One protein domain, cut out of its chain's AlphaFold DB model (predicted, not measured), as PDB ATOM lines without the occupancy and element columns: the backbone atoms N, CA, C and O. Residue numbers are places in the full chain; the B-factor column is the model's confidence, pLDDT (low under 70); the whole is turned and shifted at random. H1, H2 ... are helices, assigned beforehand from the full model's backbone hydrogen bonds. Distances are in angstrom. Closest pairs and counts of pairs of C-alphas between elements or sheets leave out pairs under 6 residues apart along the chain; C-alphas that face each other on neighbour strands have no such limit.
ATOM      1  N   ASP A  79     -43.913  50.786  12.171       97.31
ATOM      2  CA  ASP A  79     -45.089  51.244  11.432       97.31
ATOM      3  C   ASP A  79     -45.177  50.552  10.066       97.31
ATOM      4  O   ASP A  79     -44.664  51.015   9.047       97.31
ATOM      5  N   VAL A  80     -45.903  49.436  10.034       97.12
ATOM      6  CA  VAL A  80     -46.158  48.665   8.810       97.12
ATOM      7  C   VAL A  80     -46.814  49.505   7.709       97.12
ATOM      8  O   VAL A  80     -46.594  49.247   6.528       97.12
ATOM      9  N   THR A  81     -47.646  50.491   8.054       97.38
ATOM     10  CA  THR A  81     -48.312  51.321   7.041       97.38
ATOM     11  C   THR A  81     -47.301  52.231   6.357       97.38
ATOM     12  O   THR A  81     -47.315  52.318   5.128       97.38
ATOM     13  N   LYS A  82     -46.406  52.841   7.137       97.81
ATOM     14  CA  LYS A  82     -45.288  53.633   6.625       97.81
ATOM     15  C   LYS A  82     -44.336  52.781   5.784       97.81
ATOM     16  O   LYS A  82     -44.041  53.142   4.652       97.81
ATOM     17  N   GLU A  83     -43.960  51.598   6.267       96.75
ATOM     18  CA  GLU A  83     -43.096  50.661   5.533       96.75
ATOM     19  C   GLU A  83     -43.677  50.262   4.167       96.75
ATOM     20  O   GLU A  83     -42.952  50.203   3.180       96.75
ATOM     21  N   ILE A  84     -44.989  50.009   4.088       97.06
ATOM     22  CA  ILE A  84     -45.674  49.714   2.817       97.06
ATOM     23  C   ILE A  84     -45.669  50.932   1.882       97.06
ATOM     24  O   ILE A  84     -45.614  50.763   0.664       97.06
ATOM     25  N   ALA A  85     -45.777  52.146   2.420       97.44
ATOM     26  CA  ALA A  85     -45.785  53.363   1.617       97.44
ATOM     27  C   ALA A  85     -44.390  53.688   1.061       97.44
ATOM     28  O   ALA A  85     -44.271  54.035  -0.111       97.44
ATOM     29  N   GLU A  86     -43.353  53.537   1.883       96.56
ATOM     30  CA  GLU A  86     -42.012  54.059   1.606       96.56
ATOM     31  C   GLU A  86     -41.043  53.021   1.030       96.56
ATOM     32  O   GLU A  86     -40.102  53.402   0.340       96.56
ATOM     33  N   LYS A  87     -41.249  51.719   1.280       94.81
ATOM     34  CA  LYS A  87     -40.329  50.663   0.826       94.81
ATOM     35  C   LYS A  87     -40.949  49.786  -0.251       94.81
ATOM     36  O   LYS A  87     -41.926  49.071  -0.017       94.81
ATOM     37  N   ASP A  88     -40.318  49.782  -1.419       93.75
ATOM     38  CA  ASP A  88     -40.795  49.077  -2.610       93.75
ATOM     39  C   ASP A  88     -40.944  47.569  -2.389       93.75
ATOM     40  O   ASP A  88     -42.008  47.006  -2.653       93.75
ATOM     41  N   ASP A  89     -39.939  46.922  -1.802       92.31
ATOM     42  CA  ASP A  89     -39.974  45.496  -1.463       92.31
ATOM     43  C   ASP A  89     -41.138  45.125  -0.535       92.31
ATOM     44  O   ASP A  89     -41.793  44.087  -0.709       92.31
ATOM     45  N   THR A  90     -41.401  45.971   0.464       94.69
ATOM     46  CA  THR A  90     -42.495  45.774   1.418       94.69
ATOM     47  C   THR A  90     -43.838  45.939   0.719       94.69
ATOM     48  O   THR A  90     -44.731  45.105   0.898       94.69
ATOM     49  N   ARG A  91     -43.973  46.959  -0.134       95.62
ATOM     50  CA  ARG A  91     -45.180  47.210  -0.925       95.62
ATOM     51  C   ARG A  91     -45.493  46.060  -1.877       95.62
ATOM     52  O   ARG A  91     -46.628  45.584  -1.891       95.62
ATOM     53  N   LEU A  92     -44.498  45.570  -2.619       92.56
ATOM     54  CA  LEU A  92     -44.639  44.426  -3.528       92.56
ATOM     55  C   LEU A  92     -45.086  43.169  -2.774       92.56
ATOM     56  O   LEU A  92     -46.036  42.494  -3.180       92.56
ATOM     57  N   THR A  93     -44.462  42.899  -1.625       93.31
ATOM     58  CA  THR A  93     -44.821  41.763  -0.764       93.31
ATOM     59  C   THR A  93     -46.263  41.890  -0.245       93.31
ATOM     60  O   THR A  93     -47.043  40.940  -0.336       93.31
ATOM     61  N   TYR A  94     -46.663  43.076   0.226       95.50
ATOM     62  CA  TYR A  94     -48.022  43.353   0.701       95.50
ATOM     63  C   TYR A  94     -49.083  43.204  -0.403       95.50
ATOM     64  O   TYR A  94     -50.143  42.607  -0.177       95.50
ATOM     65  N   CYS A  95     -48.808  43.689  -1.615       93.00
ATOM     66  CA  CYS A  95     -49.693  43.507  -2.765       93.00
ATOM     67  C   CYS A  95     -49.874  42.018  -3.099       93.00
ATOM     68  O   CYS A  95     -51.002  41.567  -3.303       93.00
ATOM     69  N   GLY A  96     -48.790  41.235  -3.058       90.44
ATOM     70  CA  GLY A  96     -48.851  39.779  -3.190       90.44
ATOM     71  C   GLY A  96     -49.760  39.137  -2.138       90.44
ATOM     72  O   GLY A  96     -50.679  38.398  -2.489       90.44
ATOM     73  N   TYR A  97     -49.570  39.471  -0.858       92.94
ATOM     74  CA  TYR A  97     -50.387  38.935   0.239       92.94
ATOM     75  C   TYR A  97     -51.864  39.260   0.095       92.94
ATOM     76  O   TYR A  97     -52.697  38.365   0.203       92.94
ATOM     77  N   THR A  98     -52.206  40.519  -0.178       92.94
ATOM     78  CA  THR A  98     -53.616  40.914  -0.308       92.94
ATOM     79  C   THR A  98     -54.307  40.189  -1.462       92.94
ATOM     80  O   THR A  98     -55.483  39.850  -1.338       92.94
ATOM     81  N   ARG A  99     -53.589  39.898  -2.554       89.44
ATOM     82  CA  ARG A  99     -54.110  39.119  -3.680       89.44
ATOM     83  C   ARG A  99     -54.410  37.667  -3.298       89.44
ATOM     84  O   ARG A  99     -55.520  37.214  -3.560       89.44
ATOM     85  N   PHE A 100     -53.462  36.966  -2.675       86.94
ATOM     86  CA  PHE A 100     -53.643  35.554  -2.305       86.94
ATOM     87  C   PHE A 100     -54.658  35.383  -1.168       86.94
ATOM     88  O   PHE A 100     -55.624  34.639  -1.319       86.94
ATOM     89  N   LEU A 101     -54.544  36.174  -0.094       90.94
ATOM     90  CA  LEU A 101     -55.479  36.136   1.037       90.94
ATOM     91  C   LEU A 101     -56.929  36.398   0.617       90.94
ATOM     92  O   LEU A 101     -57.847  35.814   1.183       90.94
ATOM     93  N   LYS A 102     -57.156  37.272  -0.375       90.94
ATOM     94  CA  LYS A 102     -58.505  37.548  -0.891       90.94
ATOM     95  C   LYS A 102     -59.167  36.296  -1.472       90.94
ATOM     96  O   LYS A 102     -60.397  36.215  -1.412       90.94
ATOM     97  N   ASN A 103     -58.394  35.369  -2.030       87.25
ATOM     98  CA  ASN A 103     -58.906  34.113  -2.565       87.25
ATOM     99  C   ASN A 103     -59.012  33.060  -1.457       87.25
ATOM    100  O   ASN A 103     -60.102  32.535  -1.247       87.25
ATOM    101  N   ASP A 104     -57.939  32.841  -0.693       86.12
ATOM    102  CA  ASP A 104     -57.878  31.788   0.332       86.12
ATOM    103  C   ASP A 104     -58.946  31.981   1.420       86.12
ATOM    104  O   ASP A 104     -59.725  31.077   1.725       86.12
ATOM    105  N   LEU A 105     -59.062  33.198   1.962       90.19
ATOM    106  CA  LEU A 105     -59.984  33.477   3.064       90.19
ATOM    107  C   LEU A 105     -61.453  33.517   2.633       90.19
ATOM    108  O   LEU A 105     -62.324  33.506   3.497       90.19
ATOM    109  N   ARG A 106     -61.764  33.551   1.331       89.31
ATOM    110  CA  ARG A 106     -63.155  33.643   0.858       89.31
ATOM    111  C   ARG A 106     -63.935  32.374   1.184       89.31
ATOM    112  O   ARG A 106     -65.128  32.462   1.454       89.31
ATOM    113  N   TYR A 107     -63.270  31.224   1.157       85.25
ATOM    114  CA  TYR A 107     -63.890  29.926   1.425       85.25
ATOM    115  C   TYR A 107     -64.019  29.639   2.925       85.25
ATOM    116  O   TYR A 107     -64.935  28.936   3.336       85.25
ATOM    117  N   ILE A 108     -63.146  30.233   3.743       88.75
ATOM    118  CA  ILE A 108     -63.170  30.107   5.207       88.75
ATOM    119  C   ILE A 108     -64.134  31.133   5.824       88.75
ATOM    120  O   ILE A 108     -64.905  30.833   6.733       88.75
ATOM    121  N   PHE A 109     -64.110  32.363   5.310       90.06
ATOM    122  CA  PHE A 109     -64.888  33.500   5.790       90.06
ATOM    123  C   PHE A 109     -65.784  34.046   4.670       90.06
ATOM    124  O   PHE A 109     -65.533  35.146   4.160       90.06
ATOM    125  N   PRO A 110     -66.854  33.318   4.296       87.69
ATOM    126  CA  PRO A 110     -67.686  33.680   3.159       87.69
ATOM    127  C   PRO A 110     -68.314  35.067   3.317       87.69
ATOM    128  O   PRO A 110     -68.638  35.529   4.418       87.69
ATOM    129  N   ILE A 111     -68.451  35.748   2.180       89.12
ATOM    130  CA  ILE A 111     -69.227  36.982   2.054       89.12
ATOM    131  C   ILE A 111     -70.702  36.579   2.052       89.12
ATOM    132  O   ILE A 111     -71.080  35.618   1.389       89.12
ATOM    133  N   GLY A 112     -71.527  37.306   2.794       89.19
ATOM    134  CA  GLY A 112     -72.941  36.988   2.964       89.19
ATOM    135  C   GLY A 112     -73.622  38.017   3.854       89.19
ATOM    136  O   GLY A 112     -73.068  39.094   4.083       89.19
ATOM    137  N   GLU A 113     -74.787  37.669   4.397       85.25
ATOM    138  CA  GLU A 113     -75.613  38.573   5.214       85.25
ATOM    139  C   GLU A 113     -74.818  39.257   6.340       85.25
ATOM    140  O   GLU A 113     -74.926  40.463   6.546       85.25
ATOM    141  N   ASN A 114     -73.913  38.517   6.990       86.62
ATOM    142  CA  ASN A 114     -73.128  39.007   8.126       86.62
ATOM    143  C   ASN A 114     -71.771  39.634   7.746       86.62
ATOM    144  O   ASN A 114     -71.034  40.108   8.617       86.62
ATOM    145  N   ARG A 115     -71.383  39.632   6.462       91.62
ATOM    146  CA  ARG A 115     -70.074  40.136   6.013       91.62
ATOM    147  C   ARG A 115     -70.156  40.705   4.605       91.62
ATOM    148  O   ARG A 115     -70.155  39.967   3.627       91.62
ATOM    149  N   SER A 116     -70.110  42.032   4.503       94.06
ATOM    150  CA  SER A 116     -70.037  42.715   3.209       94.06
ATOM    151  C   SER A 116     -68.667  42.559   2.544       94.06
ATOM    152  O   SER A 116     -67.637  42.444   3.215       94.06
ATOM    153  N   SER A 117     -68.628  42.674   1.214       93.75
ATOM    154  CA  SER A 117     -67.382  42.669   0.432       93.75
ATOM    155  C   SER A 117     -66.387  43.739   0.895       93.75
ATOM    156  O   SER A 117     -65.182  43.496   0.938       93.75
ATOM    157  N   ARG A 118     -66.875  44.924   1.293       94.75
ATOM    158  CA  ARG A 118     -66.027  46.011   1.809       94.75
ATOM    159  C   ARG A 118     -65.392  45.645   3.150       94.75
ATOM    160  O   ARG A 118     -64.202  45.899   3.337       94.75
ATOM    161  N   LYS A 119     -66.164  45.050   4.066       94.81
ATOM    162  CA  LYS A 119     -65.652  44.573   5.359       94.81
ATOM    163  C   LYS A 119     -64.629  43.455   5.153       94.81
ATOM    164  O   LYS A 119     -63.529  43.559   5.676       94.81
ATOM    165  N   TYR A 120     -64.940  42.481   4.300       94.88
ATOM    166  CA  TYR A 120     -64.020  41.403   3.933       94.88
ATOM    167  C   TYR A 120     -62.671  41.931   3.421       94.88
ATOM    168  O   TYR A 120     -61.618  41.548   3.921       94.88
ATOM    169  N   LEU A 121     -62.683  42.875   2.472       94.94
ATOM    170  CA  LEU A 121     -61.447  43.462   1.947       94.94
ATOM    171  C   LEU A 121     -60.653  44.235   3.009       94.94
ATOM    172  O   LEU A 121     -59.424  44.256   2.950       94.94
ATOM    173  N   LYS A 122     -61.326  44.877   3.972       95.94
ATOM    174  CA  LYS A 122     -60.660  45.533   5.106       95.94
ATOM    175  C   LYS A 122     -59.953  44.502   5.990       95.94
ATOM    176  O   LYS A 122     -58.792  44.713   6.335       95.94
ATOM    177  N   ASP A 123     -60.621  43.395   6.294       94.88
ATOM    178  CA  ASP A 123     -60.088  42.326   7.142       94.88
ATOM    179  C   ASP A 123     -58.905  41.612   6.450       94.88
ATOM    180  O   ASP A 123     -57.852  41.432   7.057       94.88
ATOM    181  N   VAL A 124     -58.995  41.341   5.140       95.38
ATOM    182  CA  VAL A 124     -57.875  40.816   4.327       95.38
ATOM    183  C   VAL A 124     -56.650  41.735   4.388       95.38
ATOM    184  O   VAL A 124     -55.530  41.269   4.596       95.38
ATOM    185  N   LYS A 125     -56.840  43.053   4.231       96.12
ATOM    186  CA  LYS A 125     -55.739  44.028   4.327       96.12
ATOM    187  C   LYS A 125     -55.124  44.060   5.726       96.12
ATOM    188  O   LYS A 125     -53.912  44.222   5.844       96.12
ATOM    189  N   TYR A 126     -55.933  43.900   6.771       95.94
ATOM    190  CA  TYR A 126     -55.438  43.790   8.141       95.94
ATOM    191  C   TYR A 126     -54.548  42.552   8.316       95.94
ATOM    192  O   TYR A 126     -53.415  42.685   8.777       95.94
ATOM    193  N   VAL A 127     -55.006  41.376   7.870       95.31
ATOM    194  CA  VAL A 127     -54.214  40.134   7.926       95.31
ATOM    195  C   VAL A 127     -52.914  40.275   7.127       95.31
ATOM    196  O   VAL A 127     -51.848  39.933   7.631       95.31
ATOM    197  N   ALA A 128     -52.958  40.879   5.936       95.44
ATOM    198  CA  ALA A 128     -51.760  41.140   5.137       95.44
ATOM    199  C   ALA A 128     -50.738  42.031   5.872       95.44
ATOM    200  O   ALA A 128     -49.539  41.767   5.809       95.44
ATOM    201  N   LYS A 129     -51.185  43.056   6.613       96.38
ATOM    202  CA  LYS A 129     -50.292  43.878   7.451       96.38
ATOM    203  C   LYS A 129     -49.683  43.075   8.601       96.38
ATOM    204  O   LYS A 129     -48.495  43.223   8.873       96.38
ATOM    205  N   GLN A 130     -50.458  42.192   9.234       95.69
ATOM    206  CA  GLN A 130     -49.932  41.282  10.256       95.69
ATOM    207  C   GLN A 130     -48.869  40.344   9.673       95.69
ATOM    208  O   GLN A 130     -47.830  40.136  10.292       95.69
ATOM    209  N   MET A 131     -49.059  39.846   8.450       95.12
ATOM    210  CA  MET A 131     -48.036  39.050   7.770       95.12
ATOM    211  C   MET A 131     -46.750  39.839   7.503       95.12
ATOM    212  O   MET A 131     -45.671  39.276   7.658       95.12
ATOM    213  N   ILE A 132     -46.833  41.125   7.142       95.38
ATOM    214  CA  ILE A 132     -45.645  41.981   6.977       95.38
ATOM    215  C   ILE A 132     -44.924  42.173   8.313       95.38
ATOM    216  O   ILE A 132     -43.723  41.921   8.390       95.38
ATOM    217  N   TYR A 133     -45.652  42.548   9.372       95.81
ATOM    218  CA  TYR A 133     -45.085  42.731  10.712       95.81
ATOM    219  C   TYR A 133     -44.333  41.482  11.176       95.81
ATOM    220  O   TYR A 133     -43.144  41.511  11.498       95.81
ATOM    221  N   ARG A 134     -45.026  40.343  11.149       95.00
ATOM    222  CA  ARG A 134     -44.468  39.087  11.624       95.00
ATOM    223  C   ARG A 134     -43.388  38.541  10.669       95.00
ATOM    224  O   ARG A 134     -42.414  37.933  11.106       95.00
ATOM    225  N   GLY A 135     -43.508  38.810   9.368       94.00
ATOM    226  CA  GLY A 135     -42.487  38.521   8.359       94.00
ATOM    227  C   GLY A 135     -41.193  39.315   8.561       94.00
ATOM    228  O   GLY A 135     -40.116  38.780   8.297       94.00
ATOM    229  N   SER A 136     -41.276  40.543   9.088       94.31
ATOM    230  CA  SER A 136     -40.106  41.328   9.499       94.31
ATOM    231  C   SER A 136     -39.345  40.637  10.631       94.31
ATOM    232  O   SER A 136     -38.136  40.446  10.520       94.31
ATOM    233  N   ALA A 137     -40.055  40.172  11.669       95.75
ATOM    234  CA  ALA A 137     -39.451  39.418  12.772       95.75
ATOM    235  C   ALA A 137     -38.782  38.124  12.281       95.75
ATOM    236  O   ALA A 137     -37.640  37.828  12.619       95.75
ATOM    237  N   PHE A 138     -39.453  37.384  11.396       95.31
ATOM    238  CA  PHE A 138     -38.864  36.199  10.773       95.31
ATOM    239  C   PHE A 138     -37.610  36.526   9.950       95.31
ATOM    240  O   PHE A 138     -36.623  35.800  10.006       95.31
ATOM    241  N   GLY A 139     -37.618  37.636   9.206       94.06
ATOM    242  CA  GLY A 139     -36.450  38.114   8.468       94.06
ATOM    243  C   GLY A 139     -35.263  38.447   9.376       94.06
ATOM    244  O   GLY A 139     -34.137  38.082   9.047       94.06
ATOM    245  N   ALA A 140     -35.515  39.083  10.522       95.50
ATOM    246  CA  ALA A 140     -34.490  39.361  11.527       95.50
ATOM    247  C   ALA A 140     -33.928  38.069  12.146       95.50
ATOM    248  O   ALA A 140     -32.710  37.923  12.238       95.50
ATOM    249  N   ALA A 141     -34.789  37.093  12.454       96.12
ATOM    250  CA  ALA A 141     -34.362  35.782  12.939       96.12
ATOM    251  C   ALA A 141     -33.465  35.049  11.934       96.12
ATOM    252  O   ALA A 141     -32.425  34.513  12.310       96.12
ATOM    253  N   LEU A 142     -33.821  35.065  10.643       94.81
ATOM    254  CA  LEU A 142     -32.978  34.487   9.593       94.81
ATOM    255  C   LEU A 142     -31.622  35.190   9.499       94.81
ATOM    256  O   LEU A 142     -30.607  34.514   9.392       94.81
ATOM    257  N   LYS A 143     -31.595  36.527   9.570       94.94
ATOM    258  CA  LYS A 143     -30.348  37.299   9.513       94.94
ATOM    259  C   LYS A 143     -29.418  36.975  10.686       94.94
ATOM    260  O   LYS A 143     -28.213  36.905  10.483       94.94
ATOM    261  N   GLN A 144     -29.963  36.769  11.886       96.38
ATOM    262  CA  GLN A 144     -29.164  36.393  13.055       96.38
ATOM    263  C   GLN A 144     -28.644  34.950  12.966       96.38
ATOM    264  O   GLN A 144     -27.488  34.703  13.291       96.38
ATOM    265  N   ASN A 145     -29.485  34.000  12.548       96.25
ATOM    266  CA  ASN A 145     -29.128  32.576  12.532       96.25
ATOM    267  C   ASN A 145     -28.295  32.170  11.301       96.25
ATOM    268  O   ASN A 145     -27.586  31.167  11.342       96.25
ATOM    269  N   PHE A 146     -28.376  32.932  10.207       95.88
ATOM    270  CA  PHE A 146     -27.695  32.651   8.940       95.88
ATOM    271  C   PHE A 146     -27.045  33.921   8.355       95.88
ATOM    272  O   PHE A 146     -27.416  34.343   7.255       95.88
ATOM    273  N   PRO A 147     -26.094  34.553   9.068       95.81
ATOM    274  CA  PRO A 147     -25.537  35.850   8.674       95.81
ATOM    275  C   PRO A 147     -24.791  35.810   7.333       95.81
ATOM    276  O   PRO A 147     -24.829  36.788   6.590       95.81
ATOM    277  N   ASP A 148     -24.187  34.666   6.998       96.00
ATOM    278  CA  ASP A 148     -23.328  34.498   5.816       96.00
ATOM    279  C   ASP A 148     -24.045  33.840   4.622       96.00
ATOM    280  O   ASP A 148     -23.416  33.425   3.649       96.00
ATOM    281  N   TYR A 149     -25.374  33.702   4.686       95.06
ATOM    282  CA  TYR A 149     -26.166  33.069   3.632       95.06
ATOM    283  C   TYR A 149     -26.774  34.104   2.684       95.06
ATOM    284  O   TYR A 149     -27.293  35.142   3.099       95.06
ATOM    285  N   LEU A 150     -26.818  33.768   1.391       94.19
ATOM    286  CA  LEU A 150     -27.572  34.546   0.413       94.19
ATOM    287  C   LEU A 150     -29.076  34.448   0.700       94.19
ATOM    288  O   LEU A 150     -29.652  33.358   0.748       94.19
ATOM    289  N   ARG A 151     -29.744  35.595   0.848       94.12
ATOM    290  CA  ARG A 151     -31.181  35.635   1.134       94.12
ATOM    291  C   ARG A 151     -32.007  35.531  -0.146       94.12
ATOM    292  O   ARG A 151     -32.338  36.539  -0.765       94.12
ATOM    293  N   LEU A 152     -32.396  34.315  -0.507       94.50
ATOM    294  CA  LEU A 152     -33.361  34.077  -1.581       94.50
ATOM    295  C   LEU A 152     -34.801  34.335  -1.104       94.50
ATOM    296  O   LEU A 152     -35.135  34.156   0.072       94.50
ATOM    297  N   SER A 153     -35.675  34.758  -2.015       92.44
ATOM    298  CA  SER A 153     -37.091  34.992  -1.740       92.44
ATOM    299  C   SER A 153     -37.969  34.620  -2.924       92.44
ATOM    300  O   SER A 153     -37.640  34.877  -4.068       92.44
ATOM    301  N   ILE A 154     -39.143  34.082  -2.627       91.88
ATOM    302  CA  ILE A 154     -40.220  33.831  -3.597       91.88
ATOM    303  C   ILE A 154     -41.047  35.088  -3.924       91.88
ATOM    304  O   ILE A 154     -41.967  35.037  -4.736       91.88
ATOM    305  N   HIS A 155     -40.787  36.205  -3.236       89.75
ATOM    306  CA  HIS A 155     -41.444  37.480  -3.510       89.75
ATOM    307  C   HIS A 155     -40.560  38.345  -4.376       89.75
ATOM    308  O   HIS A 155     -39.347  38.364  -4.184       89.75
ATOM    309  N   GLN A 156     -41.212  39.131  -5.229       87.75
ATOM    310  CA  GLN A 156     -40.560  40.207  -5.954       87.75
ATOM    311  C   GLN A 156     -39.801  41.130  -4.992       87.75
ATOM    312  O   GLN A 156     -40.241  41.407  -3.869       87.75
ATOM    313  N   SER A 157     -38.646  41.575  -5.462       89.75
ATOM    314  CA  SER A 157     -37.699  42.410  -4.744       89.75
ATOM    315  C   SER A 157     -36.894  43.230  -5.739       89.75
ATOM    316  O   SER A 157     -36.598  42.766  -6.840       89.75
ATOM    317  N   THR A 158     -36.511  44.418  -5.300       90.06
ATOM    318  CA  THR A 158     -35.528  45.315  -5.907       90.06
ATOM    319  C   THR A 158     -34.107  44.741  -5.901       90.06
ATOM    320  O   THR A 158     -33.254  45.244  -6.622       90.06
ATOM    321  N   GLY A 159     -33.842  43.685  -5.121       88.06
ATOM    322  CA  GLY A 159     -32.525  43.050  -5.022       88.06
ATOM    323  C   GLY A 159     -31.628  43.616  -3.920       88.06
ATOM    324  O   GLY A 159     -30.561  43.063  -3.678       88.06
ATOM    325  N   GLU A 160     -32.058  44.665  -3.211       84.19
ATOM    326  CA  GLU A 160     -31.240  45.340  -2.191       84.19
ATOM    327  C   GLU A 160     -30.952  44.452  -0.965       84.19
ATOM    328  O   GLU A 160     -29.863  44.481  -0.391       84.19
ATOM    329  N   HIS A 161     -31.935  43.653  -0.538       83.50
ATOM    330  CA  HIS A 161     -31.845  42.861   0.700       83.50
ATOM    331  C   HIS A 161     -32.209  41.386   0.538       83.50
ATOM    332  O   HIS A 161     -32.032  40.603   1.475       83.50
ATOM    333  N   LYS A 162     -32.797  41.003  -0.596       90.12
ATOM    334  CA  LYS A 162     -33.176  39.627  -0.927       90.12
ATOM    335  C   LYS A 162     -33.213  39.470  -2.446       90.12
ATOM    336  O   LYS A 162     -33.552  40.412  -3.149       90.12
ATOM    337  N   ILE A 163     -32.899  38.284  -2.947       93.88
ATOM    338  CA  ILE A 163     -32.916  37.988  -4.384       93.88
ATOM    339  C   ILE A 163     -34.162  37.176  -4.705       93.88
ATOM    340  O   ILE A 163     -34.420  36.147  -4.078       93.88
ATOM    341  N   SER A 164     -34.938  37.652  -5.676       93.12
ATOM    342  CA  SER A 164     -36.151  36.965  -6.119       93.12
ATOM    343  C   SER A 164     -35.798  35.696  -6.894       93.12
ATOM    344  O   SER A 164     -34.967  35.742  -7.797       93.12
ATOM    345  N   ILE A 165     -36.465  34.587  -6.585       93.12
ATOM    346  CA  ILE A 165     -36.399  33.330  -7.333       93.12
ATOM    347  C   ILE A 165     -37.815  32.837  -7.649       93.12
ATOM    348  O   ILE A 165     -38.733  33.009  -6.843       93.12
ATOM    349  N   SER A 166     -37.993  32.200  -8.808       90.88
ATOM    350  CA  SER A 166     -39.204  31.428  -9.107       90.88
ATOM    351  C   SER A 166     -38.960  29.959  -8.784       90.88
ATOM    352  O   SER A 166     -37.904  29.425  -9.114       90.88
TER     353      SER A 166
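What this domain is: This is residues 79 to 166 of the 230 residues of an uncharacterized protein of Penicillium polonicum (UniProt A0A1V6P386). What is the main shape? Two long helices, H2 and H3, cross as a slanted X, and the short H1 packs on residues 129 to 133 of H3 near the crossing; after H3 the printed part folds back in a stretch with no named element, residues 146 to 166. How large and regular is it? The printed part has 88 residues with three named helices, H1, H2, H3 in order, and no named strand; the class is all helix. It is loose, with a radius of gyration of the C-alphas of 15.1 A, and a rod spanning 52 by 25 by 21 A.

Where its parts are: Where does each helix run? H1 is residues 80 to 86, from C-alpha 80 at (-46.158, 48.665, 8.810). H2 is residues 88 to 108, 30.4 A long, with a kink of 32 degrees near residue 102. H3 is residues 117 to 145, 41.4 A long, ending with C-alpha 145 at (-29.128, 32.576, 12.532).

How they stand to each other: How do H1 and H2 meet? They touch only at the corner by their tight link, closest at the C-alphas of Ile 84 and Arg 91, 4.5 A. What does H3 touch? With residues 121 to 132 alone it touches H2, closest at the C-alphas of Tyr 97 and Ala 128, 5.5 A, at a steep tilt of 54 degrees, opposite ways. It touches H1, about perpendicular at 85 degrees, closest at the C-alphas of Val 80 and Tyr 133, 6.3 A. Are the backbones helical throughout? Every O i to N i+4 pair is within hydrogen-bond range in H1 and H3, and 13 of 17 in H2.

The domain as a whole: What stands free? Residues 144 to 149 do; beyond them, residues 152 to 153 pair with residues 163 to 164, parallel. Is anything cut or uncertain? The printed part has no cut, and no printed residue is under 70 in pLDDT.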